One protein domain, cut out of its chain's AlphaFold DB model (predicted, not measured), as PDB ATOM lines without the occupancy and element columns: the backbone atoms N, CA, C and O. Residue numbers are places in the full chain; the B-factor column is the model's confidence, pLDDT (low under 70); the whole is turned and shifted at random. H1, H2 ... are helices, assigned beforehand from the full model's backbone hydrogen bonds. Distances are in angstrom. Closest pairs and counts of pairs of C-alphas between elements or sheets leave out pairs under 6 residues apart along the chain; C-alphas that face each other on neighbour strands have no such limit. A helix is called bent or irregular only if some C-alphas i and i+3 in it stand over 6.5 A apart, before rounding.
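What this domain is: This is residues 34 to 139 of the 325 residues of an uncharacterized protein of Nitrospira defluvii (UniProt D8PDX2). A long bent helix, H4, runs along much of the length of the domain, and the other helices form two groups along it, H1, H2 and H3 by the arm H4a and H5 and H6 by the arm H4b, with H2 and H5 the ones that pack directly on H4. At one end the helical hairpin of H1 and H2 sits with H2 across the bend, touching both arms, and short H3 beside H1; at the other end H5 packs between the arm H4b and H6, running against both. The printed part has 106 residues with six named helices, H1 to H6 in order along the chain, and no named strand: all helix. It is compact, with a radius of gyration of the C-alphas of 14.6 A, and spans 49 by 24 by 20 A.

How they stand to each other: H1, residues 34 to 49, and H2, residues 52 to 63, form a helical hairpin at a shallow tilt of 22 degrees, opposite ways; their closest C-alphas, those of Ala 46 and Leu 55, are 4.9 A apart. H3, residues 68 to 71, only just touches H1, with 3 pairs of C-alphas within 8 A, through residues 36 to 37 of H1 alone; the closest C-alphas, those of Ala 36 and Leu 68, are 5.6 A apart. H4, residues 73 to 96, was assigned as one helix by its hydrogen bonds but is bent: C-alphas 81 and 84 are 6.8 A apart. Its arms, H4a, residues 73 to 81, and H4b, residues 84 to 96, stand at a steep tilt of 38 degrees, only just past shallow. H2 touches H4a with residues 59 to 63 alone, at a steep tilt of 55 degrees, opposite ways; the closest C-alphas, those of Tyr 59 and Ala 79, are 4.8 A apart. H2 also touches H4b, with residues 52 to 56 alone; the closest C-alphas, those of Phe 56 and Leu 86, are 6.7 A apart. H5, residues 114 to 120, forms a helical hairpin with H4b at 20 degrees; the closest C-alphas, those of Ala 91 and Ala 114, are 4.1 A apart. H6, residues 124 to 137, forms another with H5 at 27 degrees; the closest C-alphas, those of Phe 115 and Ala 127, are 4.8 A apart. H1 and H6 are apart. Every O i to N i+4 pair is within hydrogen-bond range in H1, H2, H4a, H4b, H5 and H6; H3 is too short for such a pair.

Where its parts are: H1 begins at C-alpha 34, (195.907, 160.908, 176.699), and is 22.4 A long; H2 is 16.5 A long. H4b is 18.3 A long and ends at C-alpha 96, (233.398, 149.335, 170.905). H6 is 19.7 A long and ends at C-alpha 137, (241.589, 152.548, 182.108).

The domain as a whole: The outline is only just a rod, and the two C-alphas farthest apart, those of Tyr 71 and Pro 139, are 49.1 A apart. The printed part has no cut. The link from H4 to H5, residues 97 to 113, is long. The mean pLDDT of the printed part is 92.4, and no printed residue is under 70.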
ATOM      1  N   LYS A  34     195.231 160.007 177.636       89.44
ATOM      2  CA  LYS A  34     195.907 160.908 176.699       89.44
ATOM      3  C   LYS A  34     197.422 160.704 176.717       89.44
ATOM      4  O   LYS A  34     198.040 160.649 175.652       89.44
ATOM      5  N   SER A  35     198.011 160.549 177.901       87.88
ATOM      6  CA  SER A  35     199.436 160.266 178.091       87.88
ATOM      7  C   SER A  35     199.835 158.923 177.470       87.88
ATOM      8  O   SER A  35     200.796 158.858 176.697       87.88
ATOM      9  N   ALA A  36     199.058 157.861 177.710       88.38
ATOM     10  CA  ALA A  36     199.297 156.548 177.116       88.38
ATOM     11  C   ALA A  36     199.215 156.592 175.580       88.38
ATOM     12  O   ALA A  36     200.123 156.113 174.897       88.38
ATOM     13  N   LYS A  37     198.190 157.247 175.018       90.44
ATOM     14  CA  LYS A  37     198.049 157.433 173.562       90.44
ATOM     15  C   LYS A  37     199.206 158.233 172.961       90.44
ATOM     16  O   LYS A  37     199.715 157.867 171.902       90.44
ATOM     17  N   ALA A  38     199.657 159.291 173.636       91.69
ATOM     18  CA  ALA A  38     200.809 160.076 173.198       91.69
ATOM     19  C   ALA A  38     202.103 159.242 173.191       91.69
ATOM     20  O   ALA A  38     202.873 159.316 172.231       91.69
ATOM     21  N   ALA A  39     202.318 158.402 174.209       91.81
ATOM     22  CA  ALA A  39     203.468 157.502 174.273       91.81
ATOM     23  C   ALA A  39     203.452 156.458 173.140       91.81
ATOM     24  O   ALA A  39     204.479 156.223 172.502       91.81
ATOM     25  N   VAL A  40     202.286 155.884 172.823       93.12
ATOM     26  CA  VAL A  40     202.120 154.942 171.698       93.12
ATOM     27  C   VAL A  40     202.363 155.623 170.347       93.12
ATOM     28  O   VAL A  40     203.038 155.063 169.474       93.12
ATOM     29  N   ALA A  41     201.871 156.851 170.166       93.56
ATOM     30  CA  ALA A  41     202.133 157.634 168.960       93.56
ATOM     31  C   ALA A  41     203.632 157.950 168.805       93.56
ATOM     32  O   ALA A  41     204.192 157.803 167.716       93.56
ATOM     33  N   ALA A  42     204.304 158.322 169.901       93.38
ATOM     34  CA  ALA A  42     205.748 158.544 169.918       93.38
ATOM     35  C   ALA A  42     206.532 157.265 169.592       93.38
ATOM     36  O   ALA A  42     207.477 157.324 168.803       93.38
ATOM     37  N   LEU A  43     206.110 156.110 170.123       93.94
ATOM     38  CA  LEU A  43     206.696 154.816 169.774       93.94
ATOM     39  C   LEU A  43     206.571 154.535 168.273       93.94
ATOM     40  O   LEU A  43     207.571 154.237 167.624       93.94
ATOM     41  N   THR A  44     205.374 154.686 167.711       94.06
ATOM     42  CA  THR A  44     205.122 154.425 166.284       94.06
ATOM     43  C   THR A  44     206.008 155.306 165.399       94.06
ATOM     44  O   THR A  44     206.609 154.839 164.432       94.06
ATOM     45  N   LYS A  45     206.155 156.585 165.764       95.25
ATOM     46  CA  LYS A  45     207.052 157.515 165.072       95.25
ATOM     47  C   LYS A  45     208.518 157.080 165.170       95.25
ATOM     48  O   LYS A  45     209.241 157.168 164.179       95.25
ATOM     49  N   ALA A  46     208.961 156.616 166.336       93.75
ATOM     50  CA  ALA A  46     210.333 156.152 166.532       93.75
ATOM     51  C   ALA A  46     210.631 154.862 165.743       93.75
ATOM     52  O   ALA A  46     211.712 154.736 165.168       93.75
ATOM     53  N   GLU A  47     209.665 153.941 165.654       93.25
ATOM     54  CA  GLU A  47     209.759 152.727 164.829       93.25
ATOM     55  C   GLU A  47     209.922 153.079 163.340       93.25
ATOM     56  O   GLU A  47     210.771 152.506 162.658       93.25
ATOM     57  N   GLN A  48     209.185 154.081 162.851       94.12
ATOM     58  CA  GLN A  48     209.288 154.566 161.467       94.12
ATOM     59  C   GLN A  48     210.590 155.325 161.182       94.12
ATOM     60  O   GLN A  48     211.114 155.255 160.071       94.12
ATOM     61  N   ALA A  49     211.122 156.056 162.164       93.12
ATOM     62  CA  ALA A  49     212.342 156.844 161.997       93.12
ATOM     63  C   ALA A  49     213.605 155.979 161.839       93.12
ATOM     64  O   ALA A  49     214.622 156.471 161.349       93.12
ATOM     65  N   GLY A  50     213.568 154.715 162.279       89.06
ATOM     66  CA  GLY A  50     214.687 153.779 162.147       89.06
ATOM     67  C   GLY A  50     215.935 154.179 162.942       89.06
ATOM     68  O   GLY A  50     217.034 153.731 162.622       89.06
ATOM     69  N   ARG A  51     215.792 155.037 163.962       93.94
ATOM     70  CA  ARG A  51     216.894 155.529 164.803       93.94
ATOM     71  C   ARG A  51     216.971 154.717 166.101       93.94
ATOM     72  O   ARG A  51     216.125 154.907 166.975       93.94
ATOM     73  N   PRO A  52     217.986 153.847 166.281       94.06
ATOM     74  CA  PRO A  52     218.023 152.885 167.387       94.06
ATOM     75  C   PRO A  52     217.951 153.507 168.790       94.06
ATOM     76  O   PRO A  52     217.253 152.989 169.656       94.06
ATOM     77  N   ALA A  53     218.638 154.630 169.027       93.81
ATOM     78  CA  ALA A  53     218.634 155.293 170.332       93.81
ATOM     79  C   ALA A  53     217.292 155.976 170.653       93.81
ATOM     80  O   ALA A  53     216.803 155.867 171.777       93.81
ATOM     81  N   GLU A  54     216.669 156.630 169.668       94.94
ATOM     82  CA  GLU A  54     215.331 157.216 169.817       94.94
ATOM     83  C   GLU A  54     214.287 156.123 170.081       94.94
ATOM     84  O   GLU A  54     213.477 156.255 170.999       94.94
ATOM     85  N   LEU A  55     214.363 155.007 169.347       96.06
ATOM     86  CA  LEU A  55     213.500 153.844 169.554       96.06
ATOM     87  C   LEU A  55     213.678 153.236 170.951       96.06
ATOM     88  O   LEU A  55     212.696 152.899 171.608       96.06
ATOM     89  N   PHE A  56     214.915 153.143 171.441       95.88
ATOM     90  CA  PHE A  56     215.189 152.661 172.792       95.88
ATOM     91  C   PHE A  56     214.540 153.547 173.862       95.88
ATOM     92  O   PHE A  56     213.900 153.034 174.780       95.88
ATOM     93  N   VAL A  57     214.659 154.874 173.737       94.75
ATOM     94  CA  VAL A  57     214.014 155.818 174.662       94.75
ATOM     95  C   VAL A  57     212.493 155.717 174.585       94.75
ATOM     96  O   VAL A  57     211.841 155.674 175.628       94.75
ATOM     97  N   ALA A  58     211.926 155.605 173.381       95.31
ATOM     98  CA  ALA A  58     210.489 155.429 173.205       95.31
ATOM     99  C   ALA A  58     209.993 154.134 173.868       95.31
ATOM    100  O   ALA A  58     209.039 154.171 174.642       95.31
ATOM    101  N   TYR A  59     210.681 153.005 173.670       95.00
ATOM    102  CA  TYR A  59     210.322 151.769 174.361       95.00
ATOM    103  C   TYR A  59     210.465 151.872 175.885       95.00
ATOM    104  O   TYR A  59     209.615 151.359 176.610       95.00
ATOM    105  N   ARG A  60     211.497 152.548 176.406       92.06
ATOM    106  CA  ARG A  60     211.618 152.768 177.857       92.06
ATOM    107  C   ARG A  60     210.490 153.635 178.408       92.06
ATOM    108  O   ARG A  60     209.999 153.342 179.493       92.06
ATOM    109  N   SER A  61     210.049 154.644 177.658       91.50
ATOM    110  CA  SER A  61     208.882 155.453 178.023       91.50
ATOM    111  C   SER A  61     207.611 154.608 178.111       91.50
ATOM    112  O   SER A  61     206.798 154.834 178.999       91.50
ATOM    113  N   ILE A  62     207.453 153.624 177.219       93.88
ATOM    114  CA  ILE A  62     206.338 152.671 177.260       93.88
ATOM    115  C   ILE A  62     206.411 151.787 178.510       93.88
ATOM    116  O   ILE A  62     205.407 151.614 179.191       93.88
ATOM    117  N   LEU A  63     207.595 151.257 178.840       89.06
ATOM    118  CA  LEU A  63     207.788 150.416 180.031       89.06
ATOM    119  C   LEU A  63     207.594 151.169 181.353       89.06
ATOM    120  O   LEU A  63     207.255 150.544 182.352       89.06
ATOM    121  N   GLY A  64     207.834 152.481 181.364       86.00
ATOM    122  CA  GLY A  64     207.640 153.336 182.534       86.00
ATOM    123  C   GLY A  64     206.208 153.844 182.726       86.00
ATOM    124  O   GLY A  64     205.953 154.520 183.716       86.00
ATOM    125  N   ASN A  65     205.287 153.566 181.798       85.56
ATOM    126  CA  ASN A  65     203.891 153.972 181.921       85.56
ATOM    127  C   ASN A  65     203.065 152.820 182.515       85.56
ATOM    128  O   ASN A  65     202.733 151.851 181.831       85.56
ATOM    129  N   GLU A  66     202.732 152.946 183.798       80.44
ATOM    130  CA  GLU A  66     202.036 151.918 184.584       80.44
ATOM    131  C   GLU A  66     200.607 151.640 184.084       80.44
ATOM    132  O   GLU A  66     200.111 150.523 184.215       80.44
ATOM    133  N   CYS A  67     199.975 152.612 183.422       85.69
ATOM    134  CA  CYS A  67     198.613 152.498 182.902       85.69
ATOM    135  C   CYS A  67     198.535 151.902 181.492       85.69
ATOM    136  O   CYS A  67     197.450 151.619 180.981       85.69
ATOM    137  N   LEU A  68     199.676 151.699 180.836       86.19
ATOM    138  CA  LEU A  68     199.714 151.403 179.409       86.19
ATOM    139  C   LEU A  68     199.202 149.997 179.060       86.19
ATOM    140  O   LEU A  68     198.689 149.810 177.959       86.19
ATOM    141  N   ASP A  69     199.243 149.034 179.990       83.94
ATOM    142  CA  ASP A  69     198.642 147.699 179.789       83.94
ATOM    143  C   ASP A  69     197.130 147.784 179.512       83.94
ATOM    144  O   ASP A  69     196.595 146.987 178.739       83.94
ATOM    145  N   ARG A  70     196.454 148.796 180.078       83.94
ATOM    146  CA  ARG A  70     195.023 149.044 179.873       83.94
ATOM    147  C   ARG A  70     194.714 149.620 178.493       83.94
ATOM    148  O   ARG A  70     193.692 149.274 177.906       83.94
ATOM    149  N   TYR A  71     195.570 150.511 177.995       85.50
ATOM    150  CA  TYR A  71     195.298 151.302 176.793       85.50
ATOM    151  C   TYR A  71     195.925 150.721 175.520       85.50
ATOM    152  O   TYR A  71     195.321 150.820 174.454       85.50
ATOM    153  N   ASP A  72     197.106 150.101 175.606       86.62
ATOM    154  CA  ASP A  72     197.743 149.403 174.482       86.62
ATOM    155  C   ASP A  72     198.730 148.322 174.959       86.62
ATOM    156  O   ASP A  72     199.959 148.469 174.968       86.62
ATOM    157  N   LYS A  73     198.173 147.156 175.285       88.75
ATOM    158  CA  LYS A  73     198.937 145.960 175.657       88.75
ATOM    159  C   LYS A  73     199.929 145.503 174.580       88.75
ATOM    160  O   LYS A  73     200.949 144.880 174.895       88.75
ATOM    161  N   THR A  74     199.662 145.804 173.310       92.12
ATOM    162  CA  THR A  74     200.537 145.404 172.202       92.12
ATOM    163  C   THR A  74     201.808 146.243 172.203       92.12
ATOM    164  O   THR A  74     202.902 145.685 172.112       92.12
ATOM    165  N   ALA A  75     201.688 147.563 172.370       91.25
ATOM    166  CA  ALA A  75     202.833 148.457 172.518       91.25
ATOM    167  C   ALA A  75     203.699 148.068 173.727       91.25
ATOM    168  O   ALA A  75     204.922 147.969 173.598       91.25
ATOM    169  N   LEU A  76     203.071 147.751 174.867       90.19
ATOM    170  CA  LEU A  76     203.778 147.271 176.055       90.19
ATOM    171  C   LEU A  76     204.544 145.964 175.788       90.19
ATOM    172  O   LEU A  76     205.713 145.839 176.156       90.19
ATOM    173  N   SER A  77     203.912 144.994 175.122       91.31
ATOM    174  CA  SER A  77     204.539 143.715 174.760       91.31
ATOM    175  C   SER A  77     205.732 143.892 173.808       91.31
ATOM    176  O   SER A  77     206.804 143.312 174.029       91.31
ATOM    177  N   ARG A  78     205.592 144.758 172.791       92.75
ATOM    178  CA  ARG A  78     206.691 145.117 171.879       92.75
ATOM    179  C   ARG A  78     207.861 145.730 172.640       92.75
ATOM    180  O   ARG A  78     208.992 145.286 172.455       92.75
ATOM    181  N   ALA A  79     207.598 146.676 173.542       92.44
ATOM    182  CA  ALA A  79     208.635 147.303 174.354       92.44
ATOM    183  C   ALA A  79     209.357 146.294 175.264       92.44
ATOM    184  O   ALA A  79     210.588 146.255 175.273       92.44
ATOM    185  N   LYS A  80     208.617 145.419 175.962       91.12
ATOM    186  CA  LYS A  80     209.194 144.362 176.820       91.12
ATOM    187  C   LYS A  80     210.132 143.436 176.043       91.12
ATOM    188  O   LYS A  80     211.176 143.046 176.557       91.12
ATOM    189  N   THR A  81     209.777 143.118 174.802       91.75
ATOM    190  CA  THR A  81     210.564 142.223 173.943       91.75
ATOM    191  C   THR A  81     211.752 142.938 173.287       91.75
ATOM    192  O   THR A  81     212.838 142.371 173.175       91.75
ATOM    193  N   GLY A  82     211.565 144.187 172.852       92.38
ATOM    194  CA  GLY A  82     212.551 144.942 172.078       92.38
ATOM    195  C   GLY A  82     213.672 145.560 172.914       92.38
ATOM    196  O   GLY A  82     214.827 145.554 172.482       92.38
ATOM    197  N   VAL A  83     213.360 146.057 174.118       94.44
ATOM    198  CA  VAL A  83     214.311 146.807 174.966       94.44
ATOM    199  C   VAL A  83     215.579 146.025 175.302       94.44
ATOM    200  O   VAL A  83     216.655 146.589 175.101       94.44
ATOM    201  N   PRO A  84     215.523 144.754 175.754       93.88
ATOM    202  CA  PRO A  84     216.735 144.049 176.167       93.88
ATOM    203  C   PRO A  84     217.742 143.879 175.026       93.88
ATOM    204  O   PRO A  84     218.931 144.145 175.200       93.88
ATOM    205  N   LYS A  85     217.280 143.470 173.837       95.69
ATOM    206  CA  LYS A  85     218.159 143.273 172.676       95.69
ATOM    207  C   LYS A  85     218.719 144.604 172.176       95.69
ATOM    208  O   LYS A  85     219.931 144.742 172.051       95.69
ATOM    209  N   LEU A  86     217.846 145.588 171.956       96.50
ATOM    210  CA  LEU A  86     218.240 146.900 171.448       96.50
ATOM    211  C   LEU A  86     219.217 147.610 172.396       96.50
ATOM    212  O   LEU A  86     220.219 148.161 171.948       96.50
ATOM    213  N   GLY A  87     218.962 147.551 173.705       96.50
ATOM    214  CA  GLY A  87     219.855 148.108 174.718       96.50
ATOM    215  C   GLY A  87     221.226 147.438 174.727       96.50
ATOM    216  O   GLY A  87     222.232 148.139 174.771       96.50
ATOM    217  N   ARG A  88     221.297 146.104 174.601       97.56
ATOM    218  CA  ARG A  88     222.580 145.385 174.494       97.56
ATOM    219  C   ARG A  88     223.356 145.756 173.237       97.56
ATOM    220  O   ARG A  88     224.569 145.938 173.314       97.56
ATOM    221  N   ASP A  89     222.684 145.868 172.097       97.31
ATOM    222  CA  ASP A  89     223.332 146.223 170.832       97.31
ATOM    223  C   ASP A  89     223.898 147.653 170.891       97.31
ATOM    224  O   ASP A  89     225.051 147.888 170.522       97.31
ATOM    225  N   LEU A  90     223.133 148.593 171.455       97.19
ATOM    226  CA  LEU A  90     223.574 149.966 171.712       97.19
ATOM    227  C   LEU A  90     224.732 150.032 172.722       97.19
ATOM    228  O   LEU A  90     225.711 150.745 172.485       97.19
ATOM    229  N   ALA A  91     224.666 149.255 173.807       97.75
ATOM    230  CA  ALA A  91     225.727 149.175 174.807       97.75
ATOM    231  C   ALA A  91     227.037 148.662 174.201       97.75
ATOM    232  O   ALA A  91     228.087 149.277 174.386       97.75
ATOM    233  N   LYS A  92     226.976 147.583 173.410       97.69
ATOM    234  CA  LYS A  92     228.138 147.029 172.699       97.69
ATOM    235  C   LYS A  92     228.710 148.013 171.684       97.69
ATOM    236  O   LYS A  92     229.928 148.130 171.574       97.69
ATOM    237  N   ALA A  93     227.858 148.751 170.970       96.44
ATOM    238  CA  ALA A  93     228.306 149.787 170.043       96.44
ATOM    239  C   ALA A  93     229.007 150.953 170.763       96.44
ATOM    240  O   ALA A  93     229.990 151.486 170.245       96.44
ATOM    241  N   ALA A  94     228.533 151.347 171.950       96.75
ATOM    242  CA  ALA A  94     229.200 152.342 172.791       96.75
ATOM    243  C   ALA A  94     230.529 151.809 173.355       96.75
ATOM    244  O   ALA A  94     231.549 152.497 173.285       96.75
ATOM    245  N   GLU A  95     230.554 150.561 173.834       97.12
ATOM    246  CA  GLU A  95     231.761 149.903 174.347       97.12
ATOM    247  C   GLU A  95     232.845 149.792 173.267       97.12
ATOM    248  O   GLU A  95     234.002 150.114 173.529       97.12
ATOM    249  N   ALA A  96     232.477 149.418 172.039       96.62
ATOM    250  CA  ALA A  96     233.398 149.335 170.905       96.62
ATOM    251  C   ALA A  96     234.040 150.689 170.545       96.62
ATOM    252  O   ALA A  96     235.131 150.728 169.984       96.62
ATOM    253  N   LYS A  97     233.385 151.803 170.896       95.19
ATOM    254  CA  LYS A  97     233.912 153.168 170.745       95.19
ATOM    255  C   LYS A  97     234.730 153.636 171.957       95.19
ATOM    256  O   LYS A  97     235.133 154.793 171.997       95.19
ATOM    257  N   GLY A  98     234.939 152.780 172.958       95.00
ATOM    258  CA  GLY A  98     235.617 153.126 174.211       95.00
ATOM    259  C   GLY A  98     234.779 153.984 175.166       95.00
ATOM    260  O   GLY A  98     235.306 154.510 176.144       95.00
ATOM    261  N   LEU A  99     233.474 154.137 174.914       95.69
ATOM    262  CA  LEU A  99     232.565 154.928 175.748       95.69
ATOM    263  C   LEU A  99     232.057 154.083 176.923       95.69
ATOM    264  O   LEU A  99     230.879 153.731 176.988       95.69
ATOM    265  N   PHE A 100     232.951 153.708 177.838       96.69
ATOM    266  CA  PHE A 100     232.624 152.779 178.926       96.69
ATOM    267  C   PHE A 100     231.669 153.376 179.963       96.69
ATOM    268  O   PHE A 100     230.678 152.737 180.311       96.69
ATOM    269  N   TYR A 101     231.932 154.609 180.411       95.88
ATOM    270  CA  TYR A 101     231.154 155.290 181.444       95.88
ATOM    271  C   TYR A 101     230.929 156.773 181.120       95.88
ATOM    272  O   TYR A 101     231.809 157.451 180.593       95.88
ATOM    273  N   SER A 102     229.737 157.256 181.463       90.88
ATOM    274  CA  SER A 102     229.361 158.665 181.589       90.88
ATOM    275  C   SER A 102     228.266 158.751 182.654       90.88
ATOM    276  O   SER A 102     227.452 157.831 182.763       90.88
ATOM    277  N   ALA A 103     228.230 159.853 183.403       86.75
ATOM    278  CA  ALA A 103     227.139 160.165 184.325       86.75
ATOM    279  C   ALA A 103     225.843 160.574 183.594       86.75
ATOM    280  O   ALA A 103     224.782 160.659 184.210       86.75
ATOM    281  N   ASP A 104     225.919 160.836 182.287       86.75
ATOM    282  CA  ASP A 104     224.771 161.252 181.494       86.75
ATOM    283  C   ASP A 104     223.725 160.135 181.361       86.75
ATOM    284  O   ASP A 104     224.067 159.004 180.989       86.75
ATOM    285  N   PRO A 105     222.429 160.444 181.562       84.94
ATOM    286  CA  PRO A 105     221.368 159.475 181.332       84.94
ATOM    287  C   PRO A 105     221.275 159.110 179.848       84.94
ATOM    288  O   PRO A 105     221.732 159.845 178.968       84.94
ATOM    289  N   VAL A 106     220.624 157.984 179.555       88.00
ATOM    290  CA  VAL A 106     220.332 157.586 178.175       88.00
ATOM    291  C   VAL A 106     219.369 158.587 177.531       88.00
ATOM    292  O   VAL A 106     218.294 158.852 178.070       88.00
ATOM    293  N   ARG A 107     219.740 159.113 176.359       86.38
ATOM    294  CA  ARG A 107     218.972 160.099 175.584       86.38
ATOM    295  C   ARG A 107     218.744 159.617 174.151       86.38
ATOM    296  O   ARG A 107     219.445 158.735 173.656       86.38
ATOM    297  N   GLY A 108     217.767 160.228 173.478       83.00
ATOM    298  CA  GLY A 108     217.404 159.887 172.097       83.00
ATOM    299  C   GLY A 108     218.485 160.229 171.063       83.00
ATOM    300  O   GLY A 108     218.481 159.666 169.979       83.00
ATOM    301  N   ASP A 109     219.451 161.086 171.403       84.62
ATOM    302  CA  ASP A 109     220.577 161.442 170.528       84.62
ATOM    303  C   ASP A 109     221.664 160.351 170.434       84.62
ATOM    304  O   ASP A 109     222.616 160.486 169.662       84.62
ATOM    305  N   GLY A 110     221.542 159.273 171.218       81.06
ATOM    306  CA  GLY A 110     222.486 158.156 171.232       81.06
ATOM    307  C   GLY A 110     223.842 158.473 171.864       81.06
ATOM    308  O   GLY A 110     224.748 157.639 171.800       81.06
ATOM    309  N   LYS A 111     224.008 159.648 172.483       84.56
ATOM    310  CA  LYS A 111     225.233 160.026 173.196       84.56
ATOM    311  C   LYS A 111     225.147 159.557 174.640       84.56
ATOM    312  O   LYS A 111     224.821 160.314 175.548       84.56
ATOM    313  N   THR A 112     225.428 158.282 174.856       90.69
ATOM    314  CA  THR A 112     225.538 157.713 176.201       90.69
ATOM    315  C   THR A 112     226.626 156.641 176.241       90.69
ATOM    316  O   THR A 112     227.258 156.333 175.227       90.69
ATOM    317  N   SER A 113     226.883 156.119 177.433       95.81
ATOM    318  CA  SER A 113     227.914 155.119 177.682       95.81
ATOM    319  C   SER A 113     227.369 153.694 177.612       95.81
ATOM    320  O   SER A 113     226.167 153.459 177.745       95.81
ATOM    321  N   ALA A 114     228.272 152.724 177.451       97.50
ATOM    322  CA  ALA A 114     227.949 151.307 177.569       97.50
ATOM    323  C   ALA A 114     227.306 150.999 178.928       97.50
ATOM    324  O   ALA A 114     226.276 150.329 178.979       97.50
ATOM    325  N   PHE A 115     227.866 151.557 180.011       96.62
ATOM    326  CA  PHE A 115     227.301 151.463 181.355       96.62
ATOM    327  C   PHE A 115     225.848 151.948 181.394       96.62
ATOM    328  O   PHE A 115     224.977 151.219 181.856       96.62
ATOM    329  N   GLY A 116     225.568 153.134 180.841       94.81
ATOM    330  CA  GLY A 116     224.225 153.717 180.837       94.81
ATOM    331  C   GLY A 116     223.183 152.839 180.141       94.81
ATOM    332  O   GLY A 116     222.071 152.689 180.647       94.81
ATOM    333  N   TYR A 117     223.535 152.213 179.014       96.12
ATOM    334  CA  TYR A 117     222.636 151.280 178.331       96.12
ATOM    335  C   TYR A 117     222.431 149.973 179.103       96.12
ATOM    336  O   TYR A 117     221.288 149.527 179.204       96.12
ATOM    337  N   PHE A 118     223.489 149.373 179.662       95.50
ATOM    338  CA  PHE A 118     223.364 148.148 180.461       95.50
ATOM    339  C   PHE A 118     222.559 148.373 181.749       95.50
ATOM    340  O   PHE A 118     221.667 147.581 182.053       95.50
ATOM    341  N   GLU A 119     222.782 149.489 182.449       91.94
ATOM    342  CA  GLU A 119     221.970 149.899 183.603       91.94
ATOM    343  C   GLU A 119     220.503 150.104 183.217       91.94
ATOM    344  O   GLU A 119     219.599 149.627 183.899       91.94
ATOM    345  N   ALA A 120     220.250 150.769 182.086       91.44
ATOM    346  CA  ALA A 120     218.899 151.066 181.619       91.44
ATOM    347  C   ALA A 120     218.051 149.822 181.313       91.44
ATOM    348  O   ALA A 120     216.822 149.916 181.355       91.44
ATOM    349  N   ILE A 121     218.686 148.690 180.993       92.25
ATOM    350  CA  ILE A 121     218.011 147.407 180.743       92.25
ATOM    351  C   ILE A 121     218.100 146.429 181.924       92.25
ATOM    352  O   ILE A 121     217.603 145.312 181.809       92.25
ATOM    353  N   GLY A 122     218.731 146.822 183.035       89.31
ATOM    354  CA  GLY A 122     218.910 145.968 184.212       89.31
ATOM    355  C   GLY A 122     219.950 144.855 184.047       89.31
ATOM    356  O   GLY A 122     219.962 143.910 184.835       89.31
ATOM    357  N   ASP A 123     220.834 144.935 183.047       91.50
ATOM    358  CA  ASP A 123     221.933 143.977 182.857       91.50
ATOM    359  C   ASP A 123     223.128 144.380 183.741       91.50
ATOM    360  O   ASP A 123     224.192 144.795 183.277       91.50
ATOM    361  N   TYR A 124     222.916 144.327 185.062       91.19
ATOM    362  CA  TYR A 124     223.857 144.857 186.055       91.19
ATOM    363  C   TYR A 124     225.214 144.143 186.053       91.19
ATOM    364  O   TYR A 124     226.230 144.747 186.399       91.19
ATOM    365  N   ALA A 125     225.259 142.876 185.631       90.88
ATOM    366  CA  ALA A 125     226.508 142.137 185.472       90.88
ATOM    367  C   ALA A 125     227.395 142.769 184.386       90.88
ATOM    368  O   ALA A 125     228.570 143.055 184.634       90.88
ATOM    369  N   GLU A 126     226.826 143.060 183.213       95.31
ATOM    370  CA  GLU A 126     227.554 143.736 182.141       95.31
ATOM    371  C   GLU A 126     227.853 145.199 182.483       95.31
ATOM    372  O   GLU A 126     228.959 145.665 182.206       95.31
ATOM    373  N   ALA A 127     226.937 145.898 183.167       95.19
ATOM    374  CA  ALA A 127     227.184 147.247 183.678       95.19
ATOM    375  C   ALA A 127     228.417 147.285 184.605       95.19
ATOM    376  O   ALA A 127     229.314 148.109 184.425       95.19
ATOM    377  N   ASN A 128     228.528 146.330 185.532       95.31
ATOM    378  CA  ASN A 128     229.695 146.184 186.409       95.31
ATOM    379  C   ASN A 128     230.980 145.923 185.641       95.31
ATOM    380  O   ASN A 128     232.016 146.527 185.922       95.31
ATOM    381  N   ARG A 129     230.911 145.048 184.638       96.25
ATOM    382  CA  ARG A 129     232.060 144.719 183.801       96.25
ATOM    383  C   ARG A 129     232.585 145.949 183.059       96.25
ATOM    384  O   ARG A 129     233.794 146.177 183.049       96.25
ATOM    385  N   VAL A 130     231.713 146.745 182.434       97.50
ATOM    386  CA  VAL A 130     232.148 147.946 181.698       97.50
ATOM    387  C   VAL A 130     232.561 149.087 182.625       97.50
ATOM    388  O   VAL A 130     233.502 149.806 182.295       97.50
ATOM    389  N   MET A 131     231.949 149.212 183.806       96.94
ATOM    390  CA  MET A 131     232.407 150.144 184.839       96.94
ATOM    391  C   MET A 131     233.836 149.808 185.287       96.94
ATOM    392  O   MET A 131     234.684 150.695 185.350       96.94
ATOM    393  N   MET A 132     234.150 148.526 185.511       96.88
ATOM    394  CA  MET A 132     235.524 148.116 185.835       96.88
ATOM    395  C   MET A 132     236.509 148.377 184.719       96.88
ATOM    396  O   MET A 132     237.604 148.856 185.000       96.88
ATOM    397  N   LYS A 133     236.120 148.180 183.457       96.88
ATOM    398  CA  LYS A 133     236.962 148.612 182.335       96.88
ATOM    399  C   LYS A 133     237.234 150.119 182.370       96.88
ATOM    400  O   LYS A 133     238.370 150.524 182.138       96.88
ATOM    401  N   ALA A 134     236.227 150.941 182.675       97.25
ATOM    402  CA  ALA A 134     236.390 152.392 182.772       97.25
ATOM    403  C   ALA A 134     237.386 152.776 183.876       97.25
ATOM    404  O   ALA A 134     238.334 153.519 183.627       97.25
ATOM    405  N   VAL A 135     237.187 152.228 185.076       97.00
ATOM    406  CA  VAL A 135     238.027 152.486 186.252       97.00
ATOM    407  C   VAL A 135     239.462 151.998 186.030       97.00
ATOM    408  O   VAL A 135     240.409 152.723 186.309       97.00
ATOM    409  N   GLN A 136     239.652 150.810 185.453       94.94
ATOM    410  CA  GLN A 136     240.984 150.271 185.152       94.94
ATOM    411  C   GLN A 136     241.717 151.059 184.059       94.94
ATOM    412  O   GLN A 136     242.944 151.119 184.074       94.94
ATOM    413  N   ALA A 137     240.994 151.680 183.122       95.12
ATOM    414  CA  ALA A 137     241.589 152.548 182.108       95.12
ATOM    415  C   ALA A 137     242.064 153.895 182.682       95.12
ATOM    416  O   ALA A 137     242.945 154.531 182.101       95.12
ATOM    417  N   LYS A 138     241.491 154.336 183.809       94.69
ATOM    418  CA  LYS A 138     241.851 155.575 184.515       94.69
ATOM    419  C   LYS A 138     241.964 155.315 186.026       94.69
ATOM    420  O   LYS A 138     241.149 155.823 186.793       94.69
ATOM    421  N   PRO A 139     242.976 154.546 186.467       91.81
ATOM    422  CA  PRO A 139     243.061 154.052 187.845       91.81
ATOM    423  C   PRO A 139     243.252 155.155 188.897       91.81
ATOM    424  O   PRO A 139     242.991 154.928 190.076       91.81
TER     425      PRO A 139